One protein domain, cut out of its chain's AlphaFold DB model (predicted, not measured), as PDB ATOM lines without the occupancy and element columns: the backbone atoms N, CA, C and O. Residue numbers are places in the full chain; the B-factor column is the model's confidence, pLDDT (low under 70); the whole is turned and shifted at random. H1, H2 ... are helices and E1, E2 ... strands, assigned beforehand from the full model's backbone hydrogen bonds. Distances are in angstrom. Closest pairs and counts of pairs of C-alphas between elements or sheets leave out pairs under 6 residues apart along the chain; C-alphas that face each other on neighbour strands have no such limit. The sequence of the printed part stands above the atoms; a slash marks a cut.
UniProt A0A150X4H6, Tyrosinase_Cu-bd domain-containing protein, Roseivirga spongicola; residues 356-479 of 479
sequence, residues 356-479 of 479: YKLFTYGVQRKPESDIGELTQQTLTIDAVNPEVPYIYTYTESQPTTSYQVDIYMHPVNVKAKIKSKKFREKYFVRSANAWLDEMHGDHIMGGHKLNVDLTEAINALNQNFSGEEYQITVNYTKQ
ATOM      1  N   TYR A 356      31.048  45.881 -15.982       97.81
ATOM      2  CA  TYR A 356      30.215  45.275 -14.937       97.81
ATOM      3  C   TYR A 356      29.746  46.330 -13.935       97.81
ATOM      4  O   TYR A 356      28.564  46.376 -13.581       97.81
ATOM      5  N   LYS A 357      30.657  47.212 -13.516       97.62
ATOM      6  CA  LYS A 357      30.342  48.291 -12.582       97.62
ATOM      7  C   LYS A 357      29.307  49.253 -13.164       97.62
ATOM      8  O   LYS A 357      28.320  49.544 -12.494       97.62
ATOM      9  N   LEU A 358      29.475  49.690 -14.418       97.62
ATOM     10  CA  LEU A 358      28.479  50.513 -15.121       97.62
ATOM     11  C   LEU A 358      27.121  49.822 -15.160       97.62
ATOM     12  O   LEU A 358      26.125  50.425 -14.772       97.62
ATOM     13  N   PHE A 359      27.089  48.562 -15.593       96.94
ATOM     14  CA  PHE A 359      25.859  47.813 -15.833       96.94
ATOM     15  C   PHE A 359      25.049  47.548 -14.562       96.94
ATOM     16  O   PHE A 359      23.823  47.578 -14.587       96.94
ATOM     17  N   THR A 360      25.728  47.308 -13.441       94.94
ATOM     18  CA  THR A 360      25.094  46.784 -12.225       94.94
ATOM     19  C   THR A 360      24.902  47.819 -11.116       94.94
ATOM     20  O   THR A 360      24.301  47.497 -10.084       94.94
ATOM     21  N   TYR A 361      25.393  49.047 -11.291       93.19
ATOM     22  CA  TYR A 361      25.369  50.059 -10.238       93.19
ATOM     23  C   TYR A 361      23.964  50.537  -9.886       93.19
ATOM     24  O   TYR A 361      23.243  51.063 -10.729       93.19
ATOM     25  N   GLY A 362      23.613  50.415  -8.603       88.00
ATOM     26  CA  GLY A 362      22.361  50.941  -8.060       88.00
ATOM     27  C   GLY A 362      21.102  50.293  -8.636       88.00
ATOM     28  O   GLY A 362      20.013  50.817  -8.426       88.00
ATOM     29  N   VAL A 363      21.247  49.178  -9.357       90.31
ATOM     30  CA  VAL A 363      20.148  48.522 -10.066       90.31
ATOM     31  C   VAL A 363      20.109  47.025  -9.833       90.31
ATOM     32  O   VAL A 363      21.093  46.386  -9.451       90.31
ATOM     33  N   GLN A 364      18.931  46.484 -10.096       83.12
ATOM     34  CA  GLN A 364      18.583  45.072 -10.050       83.12
ATOM     35  C   GLN A 364      19.309  44.239 -11.086       83.12
ATOM     36  O   GLN A 364      19.861  43.186 -10.777       83.12
ATOM     37  N   ARG A 365      19.310  44.741 -12.321       89.12
ATOM     38  CA  ARG A 365      19.751  43.987 -13.478       89.12
ATOM     39  C   ARG A 365      21.205  43.562 -13.303       89.12
ATOM     40  O   ARG A 365      22.085  44.388 -13.038       89.12
ATOM     41  N   LYS A 366      21.441  42.259 -13.430       90.88
ATOM     42  CA  LYS A 366      22.763  41.625 -13.465       90.88
ATOM     43  C   LYS A 366      22.862  40.766 -14.726       90.88
ATOM     44  O   LYS A 366      21.825  40.402 -15.273       90.88
ATOM     45  N   PRO A 367      24.082  40.445 -15.182       91.25
ATOM     46  CA  PRO A 367      24.258  39.418 -16.199       91.25
ATOM     47  C   PRO A 367      23.715  38.090 -15.661       91.25
ATOM     48  O   PRO A 367      23.901  37.803 -14.466       91.25
ATOM     49  N   GLU A 368      23.069  37.312 -16.524       88.62
ATOM     50  CA  GLU A 368      22.365  36.084 -16.168       88.62
ATOM     51  C   GLU A 368      23.305  35.122 -15.438       88.62
ATOM     52  O   GLU A 368      24.456  34.886 -15.833       88.62
ATOM     53  N   SER A 369      22.835  34.606 -14.301       84.31
ATOM     54  CA  SER A 369      23.593  33.636 -13.509       84.31
ATOM     55  C   SER A 369      23.387  32.206 -13.976       84.31
ATOM     56  O   SER A 369      24.265  31.371 -13.734       84.31
ATOM     57  N   ASP A 370      22.256  31.933 -14.620       85.12
ATOM     58  CA  ASP A 370      21.965  30.638 -15.205       85.12
ATOM     59  C   ASP A 370      22.599  30.514 -16.585       85.12
ATOM     60  O   ASP A 370      22.792  31.487 -17.316       85.12
ATOM     61  N   ILE A 371      23.007  29.287 -16.894       79.12
ATOM     62  CA  ILE A 371      23.637  28.963 -18.166       79.12
ATOM     63  C   ILE A 371      22.512  28.555 -19.106       79.12
ATOM     64  O   ILE A 371      21.881  27.529 -18.854       79.12
ATOM     65  N   GLY A 372      22.273  29.349 -20.147       83.12
ATOM     66  CA  GLY A 372      21.466  28.909 -21.281       83.12
ATOM     67  C   GLY A 372      22.361  28.174 -22.275       83.12
ATOM     68  O   GLY A 372      22.892  27.110 -21.958       83.12
ATOM     69  N   GLU A 373      22.583  28.748 -23.454       89.81
ATOM     70  CA  GLU A 373      23.541  28.217 -24.432       89.81
ATOM     71  C   GLU A 373      24.865  28.989 -24.370       89.81
ATOM     72  O   GLU A 373      24.875  30.220 -24.342       89.81
ATOM     73  N   LEU A 374      25.994  28.270 -24.343       93.06
ATOM     74  CA  LEU A 374      27.323  28.880 -24.350       93.06
ATOM     75  C   LEU A 374      27.974  28.745 -25.716       93.06
ATOM     76  O   LEU A 374      28.201  27.633 -26.189       93.06
ATOM     77  N   THR A 375      28.378  29.876 -26.284       93.62
ATOM     78  CA  THR A 375      29.271  29.901 -27.444       93.62
ATOM     79  C   THR A 375      30.595  30.545 -27.063       93.62
ATOM     80  O   THR A 375      30.672  31.375 -26.151       93.62
ATOM     81  N   GLN A 376      31.664  30.111 -27.725       95.00
ATOM     82  CA  GLN A 376      33.015  30.584 -27.464       95.00
ATOM     83  C   GLN A 376      33.737  30.850 -28.781       95.00
ATOM     84  O   GLN A 376      33.709  30.020 -29.686       95.00
ATOM     85  N   GLN A 377      34.393  32.002 -28.874       95.94
ATOM     86  CA  GLN A 377      35.240  32.376 -30.003       95.94
ATOM     87  C   GLN A 377      36.591  32.851 -29.479       95.94
ATOM     88  O   GLN A 377      36.641  33.649 -28.542       95.94
ATOM     89  N   THR A 378      37.681  32.319 -30.025       97.12
ATOM     90  CA  THR A 378      39.039  32.752 -29.673       97.12
ATOM     91  C   THR A 378      39.445  33.907 -30.578       97.12
ATOM     92  O   THR A 378      39.146  33.888 -31.772       97.12
ATOM     93  N   LEU A 379      40.125  34.901 -30.013       96.44
ATOM     94  CA  LEU A 379      40.772  35.975 -30.757       96.44
ATOM     95  C   LEU A 379      42.128  36.311 -30.140       96.44
ATOM     96  O   LEU A 379      42.318  36.190 -28.930       96.44
ATOM     97  N   THR A 380      43.042  36.792 -30.973       97.69
ATOM     98  CA  THR A 380      44.242  37.492 -30.514       97.69
ATOM     99  C   THR A 380      43.882  38.954 -30.287       97.69
ATOM    100  O   THR A 380      43.251  39.574 -31.143       97.69
ATOM    101  N   ILE A 381      44.245  39.499 -29.128       97.75
ATOM    102  CA  ILE A 381      43.996  40.906 -28.818       97.75
ATOM    103  C   ILE A 381      44.955  41.785 -29.621       97.75
ATOM    104  O   ILE A 381      46.171  41.672 -29.487       97.75
ATOM    105  N   ASP A 382      44.391  42.690 -30.415       95.50
ATOM    106  CA  ASP A 382      45.113  43.729 -31.147       95.50
ATOM    107  C   ASP A 382      44.252  45.001 -31.214       95.50
ATOM    108  O   ASP A 382      43.051  44.968 -30.925       95.50
ATOM    109  N   ALA A 383      44.856  46.134 -31.560       93.56
ATOM    110  CA  ALA A 383      44.147  47.392 -31.737       93.56
ATOM    111  C   ALA A 383      43.099  47.280 -32.856       93.56
ATOM    112  O   ALA A 383      43.392  46.860 -33.975       93.56
ATOM    113  N   VAL A 384      41.878  47.731 -32.574       92.56
ATOM    114  CA  VAL A 384      40.777  47.792 -33.538       92.56
ATOM    115  C   VAL A 384      40.544  49.244 -33.934       92.56
ATOM    116  O   VAL A 384      40.350  50.105 -33.071       92.56
ATOM    117  N   ASN A 385      40.529  49.511 -35.242       87.50
ATOM    118  CA  ASN A 385      40.137  50.812 -35.779       87.50
ATOM    119  C   ASN A 385      38.633  51.042 -35.520       87.50
ATOM    120  O   ASN A 385      37.830  50.271 -36.035       87.50
ATOM    121  N   PRO A 386      38.221  52.098 -34.794       77.38
ATOM    122  CA  PRO A 386      36.805  52.396 -34.570       77.38
ATOM    123  C   PRO A 386      35.977  52.603 -35.847       77.38
ATOM    124  O   PRO A 386      34.778  52.339 -35.840       77.38
ATOM    125  N   GLU A 387      36.601  53.021 -36.953       78.31
ATOM    126  CA  GLU A 387      35.932  53.139 -38.258       78.31
ATOM    127  C   GLU A 387      35.628  51.773 -38.899       78.31
ATOM    128  O   GLU A 387      34.782  51.669 -39.787       78.31
ATOM    129  N   VAL A 388      36.297  50.709 -38.438       84.12
ATOM    130  CA  VAL A 388      36.068  49.312 -38.829       84.12
ATOM    131  C   VAL A 388      35.793  48.507 -37.553       84.12
ATOM    132  O   VAL A 388      36.669  47.784 -37.069       84.12
ATOM    133  N   PRO A 389      34.600  48.674 -36.955       86.94
ATOM    134  CA  PRO A 389      34.335  48.172 -35.617       86.94
ATOM    135  C   PRO A 389      34.354  46.642 -35.573       86.94
ATOM    136  O   PRO A 389      33.940  45.962 -36.519       86.94
ATOM    137  N   TYR A 390      34.783  46.088 -34.440       90.81
ATOM    138  CA  TYR A 390      34.671  44.656 -34.188       90.81
ATOM    139  C   TYR A 390      33.257  44.336 -33.711       90.81
ATOM    140  O   TYR A 390      32.880  44.637 -32.573       90.81
ATOM    141  N   ILE A 391      32.487  43.679 -34.576       89.19
ATOM    142  CA  ILE A 391      31.103  43.305 -34.301       89.19
ATOM    143  C   ILE A 391      30.995  41.805 -34.069       89.19
ATOM    144  O   ILE A 391      31.194  41.001 -34.980       89.19
ATOM    145  N   TYR A 392      30.606  41.426 -32.856       90.62
ATOM    146  CA  TYR A 392      30.140  40.073 -32.595       90.62
ATOM    147  C   TYR A 392      28.677  39.951 -33.029       90.62
ATOM    148  O   TYR A 392      27.848  40.770 -32.641       90.62
ATOM    149  N   THR A 393      28.346  38.933 -33.823       88.56
ATOM    150  CA  THR A 393      26.975  38.694 -34.298       88.56
ATOM    151  C   THR A 393      26.465  37.364 -33.769       88.56
ATOM    152  O   THR A 393      26.997  36.312 -34.121       88.56
ATOM    153  N   TYR A 394      25.399  37.402 -32.972       88.19
ATOM    154  CA  TYR A 394      24.616  36.214 -32.636       88.19
ATOM    155  C   TYR A 394      23.436  36.089 -33.604       88.19
ATOM    156  O   TYR A 394      22.783  37.088 -33.893       88.19
ATOM    157  N   THR A 395      23.148  34.885 -34.101       87.69
ATOM    158  CA  THR A 395      21.991  34.637 -34.979       87.69
ATOM    159  C   THR A 395      21.026  33.672 -34.301       87.69
ATOM    160  O   THR A 395      21.350  32.502 -34.126       87.69
ATOM    161  N   GLU A 396      19.842  34.164 -33.943       86.69
ATOM    162  CA  GLU A 396      18.734  33.347 -33.455       86.69
ATOM    163  C   GLU A 396      17.994  32.736 -34.646       86.69
ATOM    164  O   GLU A 396      17.375  33.439 -35.447       86.69
ATOM    165  N   SER A 397      18.057  31.413 -34.763       84.81
ATOM    166  CA  SER A 397      17.439  30.676 -35.866       84.81
ATOM    167  C   SER A 397      15.907  30.648 -35.812       84.81
ATOM    168  O   SER A 397      15.282  30.459 -36.854       84.81
ATOM    169  N   GLN A 398      15.305  30.827 -34.629       83.50
ATOM    170  CA  GLN A 398      13.859  30.799 -34.379       83.50
ATOM    171  C   GLN A 398      13.432  32.035 -33.559       83.50
ATOM    172  O   GLN A 398      13.180  31.929 -32.351       83.50
ATOM    173  N   PRO A 399      13.375  33.220 -34.197       82.31
ATOM    174  CA  PRO A 399      13.247  34.511 -33.520       82.31
ATOM    175  C   PRO A 399      11.804  34.868 -33.147       82.31
ATOM    176  O   PRO A 399      11.335  35.963 -33.428       82.31
ATOM    177  N   THR A 400      11.085  33.936 -32.525       82.62
ATOM    178  CA  THR A 400       9.666  34.099 -32.164       82.62
ATOM    179  C   THR A 400       9.446  34.716 -30.781       82.62
ATOM    180  O   THR A 400       8.317  35.006 -30.403       82.62
ATOM    181  N   THR A 401      10.513  34.893 -30.002       86.06
ATOM    182  CA  THR A 401      10.491  35.399 -28.618       86.06
ATOM    183  C   THR A 401      11.755  36.202 -28.339       86.06
ATOM    184  O   THR A 401      12.784  36.013 -28.999       86.06
ATOM    185  N   SER A 402      11.677  37.103 -27.359       90.69
ATOM    186  CA  SER A 402      12.829  37.851 -26.865       90.69
ATOM    187  C   SER A 402      13.967  36.933 -26.407       90.69
ATOM    188  O   SER A 402      13.767  35.836 -25.883       90.69
ATOM    189  N   TYR A 403      15.197  37.419 -26.541       91.56
ATOM    190  CA  TYR A 403      16.377  36.732 -26.019       91.56
ATOM    191  C   TYR A 403      17.458  37.725 -25.598       91.56
ATOM    192  O   TYR A 403      17.461  38.888 -26.007       91.56
ATOM    193  N   GLN A 404      18.377  37.290 -24.740       93.38
ATOM    194  CA  GLN A 404      19.526  38.073 -24.286       93.38
ATOM    195  C   GLN A 404      20.826  37.300 -24.505       93.38
ATOM    196  O   GLN A 404      20.880  36.083 -24.335       93.38
ATOM    197  N   VAL A 405      21.887  38.035 -24.824       94.88
ATOM    198  CA  VAL A 405      23.265  37.553 -24.808       94.88
ATOM    199  C   VAL A 405      24.080  38.354 -23.796       94.88
ATOM    200  O   VAL A 405      24.098  39.585 -23.835       94.88
ATOM    201  N   ASP A 406      24.771  37.657 -22.898       97.06
ATOM    202  CA  ASP A 406      25.777  38.245 -22.011       97.06
ATOM    203  C   ASP A 406      27.172  37.828 -22.464       97.06
ATOM    204  O   ASP A 406      27.468  36.639 -22.588       97.06
ATOM    205  N   ILE A 407      28.034  38.813 -22.696       97.81
ATOM    206  CA  ILE A 407      29.357  38.631 -23.285       97.81
ATOM    207  C   ILE A 407      30.437  38.860 -22.234       97.81
ATOM    208  O   ILE A 407      30.456  39.876 -21.527       97.81
ATOM    209  N   TYR A 408      31.371  37.917 -22.185       98.25
ATOM    210  CA  TYR A 408      32.535  37.923 -21.315       98.25
ATOM    211  C   TYR A 408      33.805  37.794 -22.154       98.25
ATOM    212  O   TYR A 408      33.856  36.963 -23.059       98.25
ATOM    213  N   MET A 409      34.841  38.560 -21.823       98.44
ATOM    214  CA  MET A 409      36.160  38.451 -22.455       98.44
ATOM    215  C   MET A 409      37.201  38.088 -21.406       98.44
ATOM    216  O   MET A 409      37.414  38.840 -20.456       98.44
ATOM    217  N   HIS A 410      37.836  36.928 -21.554       98.31
ATOM    218  CA  HIS A 410      38.802  36.402 -20.586       98.31
ATOM    219  C   HIS A 410      39.961  35.676 -21.283       98.31
ATOM    220  O   HIS A 410      39.760  35.176 -22.385       98.31
ATOM    221  N   PRO A 411      41.144  35.551 -20.656       98.06
ATOM    222  CA  PRO A 411      42.242  34.768 -21.223       98.06
ATOM    223  C   PRO A 411      41.829  33.318 -21.518       98.06
ATOM    224  O   PRO A 411      41.032  32.736 -20.770       98.06
ATOM    225  N   VAL A 412      42.397  32.707 -22.563       97.50
ATOM    226  CA  VAL A 412      42.068  31.321 -22.974       97.50
ATOM    227  C   VAL A 412      42.344  30.274 -21.888       97.50
ATOM    228  O   VAL A 412      41.658  29.258 -21.803       97.50
ATOM    229  N   ASN A 413      43.303  30.532 -20.996       95.75
ATOM    230  CA  ASN A 413      43.629  29.646 -19.873       95.75
ATOM    231  C   ASN A 413      42.665  29.787 -18.672       95.75
ATOM    232  O   ASN A 413      42.760  29.028 -17.702       95.75
ATOM    233  N   VAL A 414      41.719  30.728 -18.718       97.06
ATOM    234  CA  VAL A 414      40.690  30.917 -17.692       97.06
ATOM    235  C   VAL A 414      39.415  30.197 -18.116       97.06
ATOM    236  O   VAL A 414      38.776  30.546 -19.100       97.06
ATOM    237  N   LYS A 415      38.970  29.218 -17.322       95.38
ATOM    238  CA  LYS A 415      37.686  28.543 -17.564       95.38
ATOM    239  C   LYS A 415      36.511  29.509 -17.368       95.38
ATOM    240  O   LYS A 415      36.381  30.102 -16.293       95.38
ATOM    241  N   ALA A 416      35.606  29.567 -18.346       94.75
ATOM    242  CA  ALA A 416      34.362  30.325 -18.253       94.75
ATOM    243  C   ALA A 416      33.441  29.765 -17.155       94.75
ATOM    244  O   ALA A 416      32.849  28.694 -17.292       94.75
ATOM    245  N   LYS A 417      33.334  30.474 -16.027       95.00
ATOM    246  CA  LYS A 417      32.509  30.071 -14.876       95.00
ATOM    247  C   LYS A 417      31.314  31.009 -14.734       95.00
ATOM    248  O   LYS A 417      31.248  31.743 -13.754       95.00
ATOM    249  N   ILE A 418      30.361  30.962 -15.669       94.69
ATOM    250  CA  ILE A 418      29.211  31.889 -15.717       94.69
ATOM    251  C   ILE A 418      28.455  31.963 -14.387       94.69
ATOM    252  O   ILE A 418      28.195  33.057 -13.902       94.69
ATOM    253  N   LYS A 419      28.223  30.831 -13.706       94.88
ATOM    254  CA  LYS A 419      27.568  30.801 -12.381       94.88
ATOM    255  C   LYS A 419      28.340  31.554 -11.284       94.88
ATOM    256  O   LYS A 419      27.749  32.005 -10.304       94.88
ATOM    257  N   SER A 420      29.653  31.747 -11.432       96.06
ATOM    258  CA  SER A 420      30.490  32.451 -10.457       96.06
ATOM    259  C   SER A 420      30.338  33.968 -10.565       96.06
ATOM    260  O   SER A 420      30.746  34.571 -11.554       96.06
ATOM    261  N   LYS A 421      29.859  34.605  -9.489       95.94
ATOM    262  CA  LYS A 421      29.796  36.073  -9.385       95.94
ATOM    263  C   LYS A 421      31.149  36.732  -9.671       95.94
ATOM    264  O   LYS A 421      31.196  37.659 -10.463       95.94
ATOM    265  N   LYS A 422      32.244  36.193  -9.116       96.94
ATOM    266  CA  LYS A 422      33.608  36.711  -9.334       96.94
ATOM    267  C   LYS A 422      34.026  36.680 -10.806       96.94
ATOM    268  O   LYS A 422      34.717  37.579 -11.266       96.94
ATOM    269  N   PHE A 423      33.632  35.637 -11.540       97.50
ATOM    270  CA  PHE A 423      33.909  35.554 -12.973       97.50
ATOM    271  C   PHE A 423      33.132  36.632 -13.735       97.50
ATOM    272  O   PHE A 423      33.725  37.351 -14.535       97.50
ATOM    273  N   ARG A 424      31.830  36.780 -13.442       97.31
ATOM    274  CA  ARG A 424      30.991  37.806 -14.078       97.31
ATOM    275  C   ARG A 424      31.490  39.218 -13.764       97.31
ATOM    276  O   ARG A 424      31.642  40.011 -14.680       97.31
ATOM    277  N   GLU A 425      31.825  39.497 -12.506       97.31
ATOM    278  CA  GLU A 425      32.407  40.774 -12.072       97.31
ATOM    279  C   GLU A 425      33.673  41.117 -12.851       97.31
ATOM    280  O   GLU A 425      33.804  42.240 -13.322       97.31
ATOM    281  N   LYS A 426      34.590  40.158 -13.018       97.88
ATOM    282  CA  LYS A 426      35.902  40.422 -13.611       97.88
ATOM    283  C   LYS A 426      35.890  40.543 -15.137       97.88
ATOM    284  O   LYS A 426      36.639  41.353 -15.680       97.88
ATOM    285  N   TYR A 427      35.085  39.733 -15.824       98.25
ATOM    286  CA  TYR A 427      35.211  39.543 -17.275       98.25
ATOM    287  C   TYR A 427      33.997  39.984 -18.090       98.25
ATOM    288  O   TYR A 427      34.052  39.907 -19.313       98.25
ATOM    289  N   PHE A 428      32.906  40.428 -17.459       98.38
ATOM    290  CA  PHE A 428      31.744  40.930 -18.197       98.38
ATOM    291  C   PHE A 428      32.102  42.172 -19.014       98.38
ATOM    292  O   PHE A 428      32.789  43.073 -18.524       98.38
ATOM    293  N   VAL A 429      31.586  42.221 -20.239       97.31
ATOM    294  CA  VAL A 429      31.805  43.312 -21.191       97.31
ATOM    295  C   VAL A 429      30.488  43.933 -21.637       97.31
ATOM    296  O   VAL A 429      30.352  45.154 -21.649       97.31
ATOM    297  N   ARG A 430      29.498  43.117 -22.004       95.25
ATOM    298  CA  ARG A 430      28.249  43.630 -22.572       95.25
ATOM    299  C   ARG A 430      27.092  42.679 -22.319       95.25
ATOM    300  O   ARG A 430      27.280  41.473 -22.241       95.25
ATOM    301  N   SER A 431      25.897  43.251 -22.236       95.12
ATOM    302  CA  SER A 431      24.633  42.528 -22.342       95.12
ATOM    303  C   SER A 431      23.845  43.167 -23.476       95.12
ATOM    304  O   SER A 431      23.807  44.398 -23.547       95.12
ATOM    305  N   ALA A 432      23.247  42.367 -24.347       94.06
ATOM    306  CA  ALA A 432      22.398  42.841 -25.434       94.06
ATOM    307  C   ALA A 432      21.149  41.964 -25.515       94.06
ATOM    308  O   ALA A 432      21.230  40.746 -25.362       94.06
ATOM    309  N   ASN A 433      19.996  42.580 -25.731       93.06
ATOM    310  CA  ASN A 433      18.704  41.917 -25.785       93.06
ATOM    311  C   ASN A 433      18.005  42.262 -27.100       93.06
ATOM    312  O   ASN A 433      17.998  43.416 -27.528       93.06
ATOM    313  N   ALA A 434      17.443  41.243 -27.740       91.25
ATOM    314  CA  ALA A 434      16.492  41.406 -28.826       91.25
ATOM    315  C   ALA A 434      15.084  41.344 -28.233       91.25
ATOM    316  O   ALA A 434      14.780  40.408 -27.489       91.25
ATOM    317  N   TRP A 435      14.264  42.339 -28.561       91.75
ATOM    318  CA  TRP A 435      12.873  42.426 -28.141       91.75
ATOM    319  C   TRP A 435      11.972  42.013 -29.300       91.75
ATOM    320  O   TRP A 435      11.924  42.704 -30.317       91.75
ATOM    321  N   LEU A 436      11.343  40.844 -29.188       88.00
ATOM    322  CA  LEU A 436      10.690  40.165 -30.310       88.00
ATOM    323  C   LEU A 436       9.385  39.495 -29.877       88.00
ATOM    324  O   LEU A 436       9.217  39.110 -28.722       88.00
ATOM    325  N   ASP A 437       8.498  39.290 -30.846       84.50
ATOM    326  CA  ASP A 437       7.328  38.421 -30.744       84.50
ATOM    327  C   ASP A 437       7.173  37.577 -32.025       84.50
ATOM    328  O   ASP A 437       7.949  37.722 -32.976       84.50
ATOM    329  N   GLU A 438       6.161  36.708 -32.072       79.62
ATOM    330  CA  GLU A 438       5.882  35.851 -33.235       79.62
ATOM    331  C   GLU A 438       5.685  36.656 -34.534       79.62
ATOM    332  O   GLU A 438       6.261  36.315 -35.565       79.62
ATOM    333  N   MET A 439       4.959  37.782 -34.481       70.31
ATOM    334  CA  MET A 439       4.709  38.632 -35.656       70.31
ATOM    335  C   MET A 439       5.992  39.280 -36.198       70.31
ATOM    336  O   MET A 439       6.090  39.541 -37.400       70.31
ATOM    337  N   HIS A 440       6.970  39.552 -35.332       66.44
ATOM    338  CA  HIS A 440       8.285  40.060 -35.725       66.44
ATOM    339  C   HIS A 440       9.203  38.940 -36.230       66.44
ATOM    340  O   HIS A 440      10.039  39.196 -37.096       66.44
ATOM    341  N   GLY A 441       9.038  37.710 -35.734       54.78
ATOM    342  CA  GLY A 441       9.835  36.544 -36.120       54.78
ATOM    343  C   GLY A 441       9.470  35.938 -37.478       54.78
ATOM    344  O   GLY A 441      10.366  35.589 -38.250       54.78
ATOM    345  N   ASP A 442       8.177  35.872 -37.813       50.53
ATOM    346  CA  ASP A 442       7.647  35.149 -38.986       50.53
ATOM    347  C   ASP A 442       8.080  35.721 -40.350       50.53
ATOM    348  O   ASP A 442       7.944  35.075 -41.392       50.53
ATOM    349  N   HIS A 443       8.624  36.938 -40.369       50.62
ATOM    350  CA  HIS A 443       9.063  37.616 -41.590       50.62
ATOM    351  C   HIS A 443      10.589  37.632 -41.781       50.62
ATOM    352  O   HIS A 443      11.072  38.168 -42.784       50.62
ATOM    353  N   ILE A 444      11.360  37.038 -40.862       58.19
ATOM    354  CA  ILE A 444      12.828  37.059 -40.897       58.19
ATOM    355  C   ILE A 444      13.366  35.767 -41.524       58.19
ATOM    356  O   ILE A 444      13.653  34.775 -40.852       58.19
ATOM    357  N   MET A 445      13.555  35.790 -42.844       49.53
ATOM    358  CA  MET A 445      14.230  34.706 -43.565       49.53
ATOM    359  C   MET A 445      15.705  34.625 -43.129       49.53
ATOM    360  O   MET A 445      16.460  35.574 -43.328       49.53
ATOM    361  N   GLY A 446      16.128  33.487 -42.566       59.56
ATOM    362  CA  GLY A 446      17.525  33.241 -42.170       59.56
ATOM    363  C   GLY A 446      17.875  33.532 -40.703       59.56
ATOM    364  O   GLY A 446      19.054  33.475 -40.355       59.56
ATOM    365  N   GLY A 447      16.876  33.796 -39.854       73.94
ATOM    366  CA  GLY A 447      17.060  34.051 -38.421       73.94
ATOM    367  C   GLY A 447      17.369  35.513 -38.086       73.94
ATOM    368  O   GLY A 447      17.798  36.298 -38.933       73.94
ATOM    369  N   HIS A 448      17.134  35.898 -36.832       84.25
ATOM    370  CA  HIS A 448      17.360  37.259 -36.351       84.25
ATOM    371  C   HIS A 448      18.810  37.443 -35.908       84.25
ATOM    372  O   HIS A 448      19.319  36.700 -35.067       84.25
ATOM    373  N   LYS A 449      19.477  38.462 -36.450       85.25
ATOM    374  CA  LYS A 449      20.850  38.815 -36.078       85.25
ATOM    375  C   LYS A 449      20.828  39.863 -34.972       85.25
ATOM    376  O   LYS A 449      20.205  40.903 -35.135       85.25
ATOM    377  N   LEU A 450      21.551  39.608 -33.887       87.25
ATOM    378  CA  LEU A 450      21.854  40.589 -32.852       87.25
ATOM    379  C   LEU A 450      23.349  40.886 -32.879       87.25
ATOM    380  O   LEU A 450      24.176  40.023 -32.573       87.25
ATOM    381  N   ASN A 451      23.673  42.118 -33.238       87.38
ATOM    382  CA  ASN A 451      25.039  42.598 -33.242       87.38
ATOM    383  C   ASN A 451      25.409  43.241 -31.920       87.38
ATOM    384  O   ASN A 451      24.621  43.973 -31.328       87.38
ATOM    385  N   VAL A 452      26.654  43.030 -31.518       90.44
ATOM    386  CA  VAL A 452      27.230  43.640 -30.335       90.44
ATOM    387  C   VAL A 452      28.607  44.193 -30.676       90.44
ATOM    388  O   VAL A 452      29.504  43.444 -31.065       90.44
ATOM    389  N   ASP A 453      28.770  45.506 -30.526       90.31
ATOM    390  CA  ASP A 453      30.058  46.171 -30.708       90.31
ATOM    391  C   ASP A 453      30.976  45.896 -29.501       90.31
ATOM    392  O   ASP A 453      30.643  46.203 -28.347       90.31
ATOM    393  N   LEU A 454      32.132  45.284 -29.776       93.75
ATOM    394  CA  LEU A 454      33.167  44.958 -28.789       93.75
ATOM    395  C   LEU A 454      34.448  45.784 -28.972       93.75
ATOM    396  O   LEU A 454      35.425  45.551 -28.262       93.75
ATOM    397  N   THR A 455      34.449  46.761 -29.878       92.50
ATOM    398  CA  THR A 455      35.611  47.583 -30.247       92.50
ATOM    399  C   THR A 455      36.251  48.242 -29.031       92.50
ATOM    400  O   THR A 455      37.454  48.121 -28.811       92.50
ATOM    401  N   GLU A 456      35.440  48.895 -28.194       93.00
ATOM    402  CA  GLU A 456      35.912  49.569 -26.980       93.00
ATOM    403  C   GLU A 456      36.581  48.583 -26.008       93.00
ATOM    404  O   GLU A 456      37.641  48.868 -25.454       93.00
ATOM    405  N   ALA A 457      35.997  47.394 -25.842       96.19
ATOM    406  CA  ALA A 457      36.497  46.384 -24.917       96.19
ATOM    407  C   ALA A 457      37.790  45.726 -25.409       96.19
ATOM    408  O   ALA A 457      38.704  45.503 -24.614       96.19
ATOM    409  N   ILE A 458      37.896  45.459 -26.715       97.25
ATOM    410  CA  ILE A 458      39.129  44.949 -27.328       97.25
ATOM    411  C   ILE A 458      40.243  45.989 -27.198       97.25
ATOM    412  O   ILE A 458      41.335  45.653 -26.743       97.25
ATOM    413  N   ASN A 459      39.963  47.261 -27.491       95.88
ATOM    414  CA  ASN A 459      40.944  48.335 -27.341       95.88
ATOM    415  C   ASN A 459      41.365  48.550 -25.879       95.88
ATOM    416  O   ASN A 459      42.537  48.819 -25.616       95.88
ATOM    417  N   ALA A 460      40.452  48.377 -24.917       95.56
ATOM    418  CA  ALA A 460      40.786  48.399 -23.494       95.56
ATOM    419  C   ALA A 460      41.712  47.235 -23.091       95.56
ATOM    420  O   ALA A 460      42.646  47.432 -22.312       95.56
ATOM    421  N   LEU A 461      41.495  46.031 -23.636       97.94
ATOM    422  CA  LEU A 461      42.380  44.884 -23.415       97.94
ATOM    423  C   LEU A 461      43.747  45.075 -24.083       97.94
ATOM    424  O   LEU A 461      44.767  44.786 -23.459       97.94
ATOM    425  N   ASN A 462      43.789  45.616 -25.304       97.56
ATOM    426  CA  ASN A 462      45.022  45.811 -26.071       97.56
ATOM    427  C   ASN A 462      46.070  46.657 -25.333       97.56
ATOM    428  O   ASN A 462      47.264  46.424 -25.479       97.56
ATOM    429  N   GLN A 463      45.642  47.578 -24.466       96.38
ATOM    430  CA  GLN A 463      46.555  48.385 -23.647       96.38
ATOM    431  C   GLN A 463      47.449  47.558 -22.708       96.38
ATOM    432  O   GLN A 463      48.515  48.034 -22.326       96.38
ATOM    433  N   ASN A 464      47.021  46.355 -22.307       97.00
ATOM    434  CA  ASN A 464      47.740  45.523 -21.333       97.00
ATOM    435  C   ASN A 464      48.039  44.103 -21.832       97.00
ATOM    436  O   ASN A 464      48.897  43.444 -21.254       97.00
ATOM    437  N   PHE A 465      47.338  43.639 -22.868       97.75
ATOM    438  CA  PHE A 465      47.326  42.236 -23.297       97.75
ATOM    439  C   PHE A 465      47.492  42.082 -24.819       97.75
ATOM    440  O   PHE A 465      47.010  41.115 -25.402       97.75
ATOM    441  N   SER A 466      48.118  43.056 -25.489       97.69
ATOM    442  CA  SER A 466      48.378  42.989 -26.935       97.69
ATOM    443  C   SER A 466      49.137  41.710 -27.311       97.69
ATOM    444  O   SER A 466      50.132  41.358 -26.673       97.69
ATOM    445  N   GLY A 467      48.658  41.003 -28.334       97.56
ATOM    446  CA  GLY A 467      49.200  39.725 -28.794       97.56
ATOM    447  C   GLY A 467      48.784  38.503 -27.966       97.56
ATOM    448  O   GLY A 467      49.093  37.381 -28.364       97.56
ATOM    449  N   GLU A 468      48.076  38.674 -26.845       98.00
ATOM    450  CA  GLU A 468      47.585  37.548 -26.046       98.00
ATOM    451  C   GLU A 468      46.309  36.934 -26.634       98.00
ATOM    452  O   GLU A 468      45.470  37.615 -27.230       98.00
ATOM    453  N   GLU A 469      46.133  35.628 -26.423       98.12
ATOM    454  CA  GLU A 469      44.911  34.922 -26.802       98.12
ATOM    455  C   GLU A 469      43.824  35.075 -25.732       98.12
ATOM    456  O   GLU A 469      43.979  34.694 -24.564       98.12
ATOM    457  N   TYR A 470      42.678  35.590 -26.160       98.12
ATOM    458  CA  TYR A 470      41.481  35.749 -25.351       98.12
ATOM    459  C   TYR A 470      40.324  34.933 -25.925       98.12
ATOM    460  O   TYR A 470      40.265  34.598 -27.107       98.12
ATOM    461  N   GLN A 471      39.371  34.628 -25.057       97.81
ATOM    462  CA  GLN A 471      38.112  33.985 -25.371       97.81
ATOM    463  C   GLN A 471      36.980  35.001 -25.192       97.81
ATOM    464  O   GLN A 471      36.804  35.557 -24.104       97.81
ATOM    465  N   ILE A 472      36.180  35.196 -26.237       97.88
ATOM    466  CA  ILE A 472      34.824  35.737 -26.126       97.88
ATOM    467  C   ILE A 472      33.926  34.561 -25.756       97.88
ATOM    468  O   ILE A 472      33.747  33.651 -26.561       97.88
ATOM    469  N   THR A 473      33.382  34.565 -24.541       97.31
ATOM    470  CA  THR A 473      32.335  33.626 -24.127       97.31
ATOM    471  C   THR A 473      31.003  34.355 -24.093       97.31
ATOM    472  O   THR A 473      30.886  35.393 -23.441       97.31
ATOM    473  N   VAL A 474      29.993  33.789 -24.745       96.81
ATOM    474  CA  VAL A 474      28.636  34.333 -24.783       96.81
ATOM    475  C   VAL A 474      27.683  33.377 -24.091       96.81
ATOM    476  O   VAL A 474      27.663  32.193 -24.410       96.81
ATOM    477  N   ASN A 475      26.908  33.897 -23.142       96.06
ATOM    478  CA  ASN A 475      25.783  33.203 -22.528       96.06
ATOM    479  C   ASN A 475      24.489  33.701 -23.164       96.06
ATOM    480  O   ASN A 475      24.077  34.834 -22.916       96.06
ATOM    481  N   TYR A 476      23.881  32.863 -23.992       93.94
ATOM    482  CA  TYR A 476      22.579  33.105 -24.592       93.94
ATOM    483  C   TYR A 476      21.470  32.607 -23.663       93.94
ATOM    484  O   TYR A 476      21.558  31.508 -23.118       93.94
ATOM    485  N   THR A 477      20.415  33.402 -23.511       90.81
ATOM    486  CA  THR A 477      19.230  33.084 -22.703       90.81
ATOM    487  C   THR A 477      17.966  33.515 -23.435       90.81
ATOM    488  O   THR A 477      17.812  34.687 -23.786       90.81
ATOM    489  N   LYS A 478      17.063  32.558 -23.658       87.38
ATOM    490  CA  LYS A 478      15.719  32.794 -24.196       87.38
ATOM    491  C   LYS A 478      14.791  33.256 -23.069       87.38
ATOM    492  O   LYS A 478      14.988  32.813 -21.934       87.38
ATOM    493  N   GLN A 479      13.860  34.160 -23.364       79.56
ATOM    494  CA  GLN A 479      12.994  34.801 -22.366       79.56
ATOM    495  C   GLN A 479      11.546  34.351 -22.463       79.56
ATOM    496  O   GLN A 479      11.093  34.076 -23.597       79.56
TER     497      GLN A 479
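AT A GLANCE: This is residues 356 to 479 of the 479 residues of the protein "Tyrosinase_Cu-bd domain-containing protein" of Roseivirga spongicola (UniProt A0A150X4H6). A twisted sheet of four strands, E1, E6, E3 and E4, and the small sheet E2 E5 are partly face to face as a sandwich. H4 lies at one end of the longest axis and the short H3 at the other, while H1 and H2 sit together by E3 and E4. The printed part has 124 residues, with four named helices and six named strands in the order H1 E1 E2 E3 H2 E4 H3 E5 H4 E6. Both sheets are antiparallel, the larger in the order E1, E6, E3, E4, and the class is mixed, helices and strands. The whole is compact, with a radius of gyration of the C-alphas of 15.2 A and spans of 46 by 33 by 27 A.

HOW THE PARTS SIT: H1, residues 356 to 360, touches H2, residues 421 to 427; their closest C-alphas, of Tyr 356 and Glu 425, are 5.8 A apart. E1, residues 373 to 380, is an edge strand, antiparallel to E6, residues 469 to 478, at 158 degrees, with N 377 and O 472 at 2.9 A. E2, residues 391 to 396, is antiparallel to E5, residues 448 to 453, with N 394 and O 450 at 2.9 A. E3, residues 403 to 411, is antiparallel to E6, with N 406 and O 475 at 2.9 A, and to E4, residues 428 to 434, with N 405 and O 432 at 2.8 A. H1 only grazes this four-stranded sheet with residues 356 to 359; H2 is on it at a height of 5.4 A, over none of its strands. The sheets form a sandwich, two sheets face to face, 9.5 A centre to centre where they face. H3, residues 438 to 441, is not on the larger sheet. H4, residues 455 to 465, is on one face of it in two layers, helix and sheet, and only just over E6, with 3 C-alphas falling on that strand; on the local plane it runs slantwise at 38 degrees. Every O i to N i+4 pair is within hydrogen-bond range in H1 and H2, 5 of 7 are in H4, and H3 is too short for such a pair.

IN THESE COORDINATES: H1 begins at C-alpha 356, (30.215, 45.275, -14.937). E1 spans 23.5 A, E3 26.4 A, E4 18.6 A and H4 14.6 A. E6 spans 29.4 A and ends at C-alpha 478, (15.719, 32.794, -24.196).

THE WHOLE: The C-alphas of Met 439 and Asn 464, the two farthest apart, are 45.9 A apart. The printed part has no cut. H1 to E1 is a long link of 12 residues. Mean pLDDT of the printed part is 90.1; residues 440 to 446 are under 70.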